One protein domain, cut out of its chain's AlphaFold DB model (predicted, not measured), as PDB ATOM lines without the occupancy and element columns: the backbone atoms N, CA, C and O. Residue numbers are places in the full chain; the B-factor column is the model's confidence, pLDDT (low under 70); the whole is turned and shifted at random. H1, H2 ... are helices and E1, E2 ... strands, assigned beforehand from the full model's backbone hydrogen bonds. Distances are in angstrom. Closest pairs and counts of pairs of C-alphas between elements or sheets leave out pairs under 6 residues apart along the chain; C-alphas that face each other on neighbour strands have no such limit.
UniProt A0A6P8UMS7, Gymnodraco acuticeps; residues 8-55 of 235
ATOM      1  N   GLU A   8     184.567 230.725 193.018       91.62
ATOM      2  CA  GLU A   8     184.958 229.377 193.437       91.62
ATOM      3  C   GLU A   8     185.235 229.321 194.948       91.62
ATOM      4  O   GLU A   8     184.759 228.422 195.643       91.62
ATOM      5  N   ASP A   9     185.910 230.333 195.500       91.75
ATOM      6  CA  ASP A   9     186.175 230.425 196.943       91.75
ATOM      7  C   ASP A   9     184.875 230.554 197.750       91.75
ATOM      8  O   ASP A   9     184.702 229.940 198.807       91.75
ATOM      9  N   ILE A  10     183.918 231.339 197.246       93.50
ATOM     10  CA  ILE A  10     182.606 231.500 197.884       93.50
ATOM     11  C   ILE A  10     181.826 230.180 197.828       93.50
ATOM     12  O   ILE A  10     181.222 229.777 198.828       93.50
ATOM     13  N   TYR A  11     181.831 229.506 196.677       91.69
ATOM     14  CA  TYR A  11     181.148 228.231 196.477       91.69
ATOM     15  C   TYR A  11     181.705 227.141 197.402       91.69
ATOM     16  O   TYR A  11     180.957 226.541 198.182       91.69
ATOM     17  N   THR A  12     183.022 226.943 197.392       88.12
ATOM     18  CA  THR A  12     183.708 225.954 198.235       88.12
ATOM     19  C   THR A  12     183.493 226.236 199.721       88.12
ATOM     20  O   THR A  12     183.132 225.325 200.472       88.12
ATOM     21  N   SER A  13     183.603 227.497 200.151       89.00
ATOM     22  CA  SER A  13     183.346 227.909 201.537       89.00
ATOM     23  C   SER A  13     181.915 227.594 201.992       89.00
ATOM     24  O   SER A  13     181.707 227.031 203.077       89.00
ATOM     25  N   ARG A  14     180.913 227.876 201.148       92.88
ATOM     26  CA  ARG A  14     179.503 227.551 201.430       92.88
ATOM     27  C   ARG A  14     179.277 226.043 201.517       92.88
ATOM     28  O   ARG A  14     178.638 225.584 202.466       92.88
ATOM     29  N   CYS A  15     179.827 225.270 200.581       88.44
ATOM     30  CA  CYS A  15     179.716 223.810 200.579       88.44
ATOM     31  C   CYS A  15     180.365 223.180 201.816       88.44
ATOM     32  O   CYS A  15     179.744 222.342 202.474       88.44
ATOM     33  N   LEU A  16     181.566 223.628 202.187       85.19
ATOM     34  CA  LEU A  16     182.258 223.157 203.386       85.19
ATOM     35  C   LEU A  16     181.492 223.510 204.661       85.19
ATOM     36  O   LEU A  16     181.370 222.674 205.555       85.19
ATOM     37  N   SER A  17     180.953 224.727 204.748       89.06
ATOM     38  CA  SER A  17     180.151 225.157 205.899       89.06
ATOM     39  C   SER A  17     178.882 224.317 206.037       89.06
ATOM     40  O   SER A  17     178.567 223.840 207.126       89.06
ATOM     41  N   ARG A  18     178.195 224.054 204.921       90.25
ATOM     42  CA  ARG A  18     177.010 223.191 204.900       90.25
ATOM     43  C   ARG A  18     177.343 221.757 205.308       90.25
ATOM     44  O   ARG A  18     176.649 221.208 206.156       90.25
ATOM     45  N   ALA A  19     178.409 221.172 204.764       87.31
ATOM     46  CA  ALA A  19     178.850 219.824 205.128       87.31
ATOM     47  C   ALA A  19     179.190 219.723 206.624       87.31
ATOM     48  O   ALA A  19     178.739 218.802 207.296       87.31
ATOM     49  N   LYS A  20     179.905 220.713 207.175       86.06
ATOM     50  CA  LYS A  20     180.206 220.779 208.614       86.06
ATOM     51  C   LYS A  20     178.943 220.822 209.473       86.06
ATOM     52  O   LYS A  20     178.922 220.186 210.520       86.06
ATOM     53  N   ASN A  21     177.908 221.547 209.049       90.31
ATOM     54  CA  ASN A  21     176.641 221.602 209.783       90.31
ATOM     55  C   ASN A  21     175.895 220.264 209.735       90.31
ATOM     56  O   ASN A  21     175.417 219.811 210.766       90.31
ATOM     57  N   ILE A  22     175.870 219.601 208.575       90.75
ATOM     58  CA  ILE A  22     175.253 218.274 208.417       90.75
ATOM     59  C   ILE A  22     175.944 217.232 209.300       90.75
ATOM     60  O   ILE A  22     175.281 216.415 209.916       90.75
ATOM     61  N   ILE A  23     177.274 217.260 209.384       87.25
ATOM     62  CA  ILE A  23     178.046 216.273 210.156       87.25
ATOM     63  C   ILE A  23     177.903 216.487 211.664       87.25
ATOM     64  O   ILE A  23     178.021 215.543 212.437       87.25
ATOM     65  N   LYS A  24     177.644 217.724 212.099       88.31
ATOM     66  CA  LYS A  24     177.340 218.021 213.504       88.31
ATOM     67  C   LYS A  24     175.950 217.541 213.922       88.31
ATOM     68  O   LYS A  24     175.736 217.323 215.108       88.31
ATOM     69  N   ASP A  25     175.026 217.409 212.975       91.06
ATOM     70  CA  ASP A  25     173.642 217.014 213.215       91.06
ATOM     71  C   ASP A  25     173.401 215.572 212.747       91.06
ATOM     72  O   ASP A  25     173.106 215.312 211.580       91.06
ATOM     73  N   SER A  26     173.489 214.615 213.673       88.69
ATOM     74  CA  SER A  26     173.250 213.196 213.382       88.69
ATOM     75  C   SER A  26     171.808 212.881 212.964       88.69
ATOM     76  O   SER A  26     171.563 211.799 212.432       88.69
ATOM     77  N   SER A  27     170.856 213.794 213.191       93.12
ATOM     78  CA  SER A  27     169.465 213.648 212.739       93.12
ATOM     79  C   SER A  27     169.257 214.106 211.294       93.12
ATOM     80  O   SER A  27     168.224 213.813 210.684       93.12
ATOM     81  N   HIS A  28     170.244 214.794 210.712       91.88
ATOM     82  CA  HIS A  28     170.146 215.310 209.360       91.88
ATOM     83  C   HIS A  28     170.075 214.154 208.342       91.88
ATOM     84  O   HIS A  28     170.934 213.268 208.348       91.88
ATOM     85  N   PRO A  29     169.147 214.177 207.364       90.19
ATOM     86  CA  PRO A  29     168.971 213.078 206.405       90.19
ATOM     87  C   PRO A  29     170.220 212.808 205.551       90.19
ATOM     88  O   PRO A  29     170.414 211.714 205.039       90.19
ATOM     89  N   GLY A  30     171.087 213.807 205.394       85.69
ATOM     90  CA  GLY A  30     172.370 213.692 204.698       85.69
ATOM     91  C   GLY A  30     173.561 213.227 205.545       85.69
ATOM     92  O   GLY A  30     174.640 213.125 204.971       85.69
ATOM     93  N   PHE A  31     173.407 212.991 206.857       88.12
ATOM     94  CA  PHE A  31     174.511 212.671 207.780       88.12
ATOM     95  C   PHE A  31     175.294 211.423 207.352       88.12
ATOM     96  O   PHE A  31     176.509 211.491 207.194       88.12
ATOM     97  N   HIS A  32     174.591 210.325 207.056       84.44
ATOM     98  CA  HIS A  32     175.195 209.040 206.674       84.44
ATOM     99  C   HIS A  32     176.104 209.131 205.437       84.44
ATOM    100  O   HIS A  32     177.088 208.414 205.342       84.44
ATOM    101  N   ARG A  33     175.840 210.078 204.523       85.12
ATOM    102  CA  ARG A  33     176.649 210.254 203.306       85.12
ATOM    103  C   ARG A  33     178.024 210.862 203.569       85.12
ATOM    104  O   ARG A  33     178.819 210.955 202.634       85.12
ATOM    105  N   PHE A  34     178.300 211.337 204.781       85.38
ATOM    106  CA  PHE A  34     179.579 211.923 205.153       85.38
ATOM    107  C   PHE A  34     180.278 211.054 206.197       85.38
ATOM    108  O   PHE A  34     179.856 210.958 207.343       85.38
ATOM    109  N   ASN A  35     181.421 210.496 205.816       82.50
ATOM    110  CA  ASN A  35     182.282 209.723 206.696       82.50
ATOM    111  C   ASN A  35     183.385 210.619 207.266       82.50
ATOM    112  O   ASN A  35     184.281 211.062 206.538       82.50
ATOM    113  N   LEU A  36     183.324 210.909 208.565       80.50
ATOM    114  CA  LEU A  36     184.358 211.673 209.258       80.50
ATOM    115  C   LEU A  36     185.636 210.827 209.377       80.50
ATOM    116  O   LEU A  36     185.614 209.720 209.906       80.50
ATOM    117  N   LEU A  37     186.765 211.339 208.883       79.12
ATOM    118  CA  LEU A  37     188.056 210.665 209.047       79.12
ATOM    119  C   LEU A  37     188.527 210.759 210.511       79.12
ATOM    120  O   LEU A  37     188.232 211.761 211.164       79.12
ATOM    121  N   PRO A  38     189.379 209.830 210.990       76.81
ATOM    122  CA  PRO A  38     189.856 209.786 212.382       76.81
ATOM    123  C   PRO A  38     190.451 211.102 212.909       76.81
ATOM    124  O   PRO A  38     190.341 211.421 214.084       76.81
ATOM    125  N   SER A  39     191.031 211.918 212.022       78.94
ATOM    126  CA  SER A  39     191.540 213.257 212.351       78.94
ATOM    127  C   SER A  39     190.475 214.267 212.820       78.94
ATOM    128  O   SER A  39     190.839 215.371 213.220       78.94
ATOM    129  N   GLY A  40     189.179 213.970 212.660       69.00
ATOM    130  CA  GLY A  40     188.056 214.854 213.010       69.00
ATOM    131  C   GLY A  40     187.936 216.130 212.164       69.00
ATOM    132  O   GLY A  40     187.033 216.935 212.371       69.00
ATOM    133  N   ARG A  41     188.850 216.344 211.208       68.38
ATOM    134  CA  ARG A  41     188.957 217.582 210.414       68.38
ATOM    135  C   ARG A  41     188.571 217.410 208.948       68.38
ATOM    136  O   ARG A  41     188.323 218.402 208.267       68.38
ATOM    137  N   ARG A  42     188.540 216.172 208.451       73.69
ATOM    138  CA  ARG A  42     188.247 215.834 207.050       73.69
ATOM    139  C   ARG A  42     187.071 214.881 206.981       73.69
ATOM    140  O   ARG A  42     186.967 213.984 207.810       73.69
ATOM    141  N   CYS A  43     186.232 215.059 205.972       74.50
ATOM    142  CA  CYS A  43     185.021 214.276 205.779       74.50
ATOM    143  C   CYS A  43     185.020 213.759 204.341       74.50
ATOM    144  O   CYS A  43     185.295 214.531 203.422       74.50
ATOM    145  N   ARG A  44     184.757 212.468 204.147       75.94
ATOM    146  CA  ARG A  44     184.660 211.831 202.830       75.94
ATOM    147  C   ARG A  44     183.192 211.651 202.472       75.94
ATOM    148  O   ARG A  44     182.421 211.190 203.306       75.94
ATOM    149  N   LEU A  45     182.814 211.981 201.242       81.06
ATOM    150  CA  LEU A  45     181.495 211.631 200.722       81.06
ATOM    151  C   LEU A  45     181.453 210.139 200.378       81.06
ATOM    152  O   LEU A  45     182.265 209.654 199.586       81.06
ATOM    153  N   GLU A  46     180.504 209.420 200.955       77.25
ATOM    154  CA  GLU A  46     180.261 208.010 200.668       77.25
ATOM    155  C   GLU A  46     179.914 207.796 199.183       77.25
ATOM    156  O   GLU A  46     179.209 208.605 198.569       77.25
ATOM    157  N   GLY A  47     180.473 206.751 198.566       69.19
ATOM    158  CA  GLY A  47     180.232 206.389 197.165       69.19
ATOM    159  C   GLY A  47     180.891 207.284 196.107       69.19
ATOM    160  O   GLY A  47     180.882 206.932 194.930       69.19
ATOM    161  N   THR A  48     181.474 208.435 196.466       74.88
ATOM    162  CA  THR A  48     182.269 209.237 195.505       74.88
ATOM    163  C   THR A  48     183.612 208.590 195.187       74.88
ATOM    164  O   THR A  48     184.067 208.648 194.049       74.88
ATOM    165  N   GLU A  49     184.203 207.918 196.174       72.31
ATOM    166  CA  GLU A  49     185.426 207.138 196.005       72.31
ATOM    167  C   GLU A  49     185.181 205.929 195.096       72.31
ATOM    168  O   GLU A  49     185.935 205.718 194.154       72.31
ATOM    169  N   ASP A  50     184.101 205.179 195.326       77.00
ATOM    170  CA  ASP A  50     183.777 203.995 194.524       77.00
ATOM    171  C   ASP A  50     183.493 204.379 193.071       77.00
ATOM    172  O   ASP A  50     184.048 203.793 192.152       77.00
ATOM    173  N   LYS A  51     182.744 205.462 192.835       78.88
ATOM    174  CA  LYS A  51     182.530 205.997 191.477       78.88
ATOM    175  C   LYS A  51     183.827 206.428 190.790       78.88
ATOM    176  O   LYS A  51     183.928 206.315 189.573       78.88
ATOM    177  N   PHE A  52     184.797 206.945 191.545       78.81
ATOM    178  CA  PHE A  52     186.106 207.310 191.007       78.81
ATOM    179  C   PHE A  52     186.953 206.071 190.691       78.81
ATOM    180  O   PHE A  52     187.586 206.018 189.640       78.81
ATOM    181  N   ARG A  53     186.929 205.060 191.567       79.25
ATOM    182  CA  ARG A  53     187.664 203.796 191.399       79.25
ATOM    183  C   ARG A  53     187.099 202.917 190.290       79.25
ATOM    184  O   ARG A  53     187.863 202.303 189.558       79.25
ATOM    185  N   ASN A  54     185.778 202.862 190.160       85.31
ATOM    186  CA  ASN A  54     185.066 202.098 189.136       85.31
ATOM    187  C   ASN A  54     184.827 202.906 187.857       85.31
ATOM    188  O   ASN A  54     183.975 202.538 187.047       85.31
ATOM    189  N   ARG A  55     185.534 204.024 187.682       88.31
ATOM    190  CA  ARG A  55     185.394 204.832 186.482       88.31
ATOM    191  C   ARG A  55     185.923 204.046 185.288       88.31
ATOM    192  O   ARG A  55     187.038 203.535 185.323       88.31
TER     193      ARG A  55
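AT A GLANCE: This is residues 8 to 55 of the 235 residues of a protein of Gymnodraco acuticeps (UniProt A0A6P8UMS7). A small two-stranded hairpin, E1 and E2, is the middle piece; residues 16 to 23 of the long helix H1 come near it, while residues 8 to 15 of H1 and 49 to 53 of the short helix H2 stick out as two separate arms. The 48 printed residues run H1, E1, E2, H2, a mixed class with an antiparallel sheet. The whole is only just loose, close to compact, with a radius of gyration of the C-alphas of 11.8 A and spans of 29 by 28 by 23 A.

IN THESE COORDINATES: Look for E1 at residues 34 to 36 and E2 at 43 to 45. Find C-alpha 8 at (184.958, 229.377, 193.437); from there H1 runs 24.3 A to residue 24. H2, residues 48 to 53, ends at C-alpha 53, (187.664, 203.796, 191.399).

HOW THE PARTS SIT: In the hairpin E1 and E2, antiparallel at 151 degrees, N 35 and O 44 are within hydrogen-bond range at 2.8 A. The closest C-alphas of H1 and E1, Ile 23 and Phe 34, are 6.8 A apart. H1 and E2 are near each other, with 5 pairs of C-alphas within 10 A; H2 is apart from H1 and E1. In H1 and H2 every O i to N i+4 pair is within hydrogen-bond range.

THE WHOLE: The two farthest C-alphas, Ser 27 and Arg 55, are 32.0 A apart. The printed part has no cut and no long link; pLDDT is under 70 at residues 40, 41 and 47.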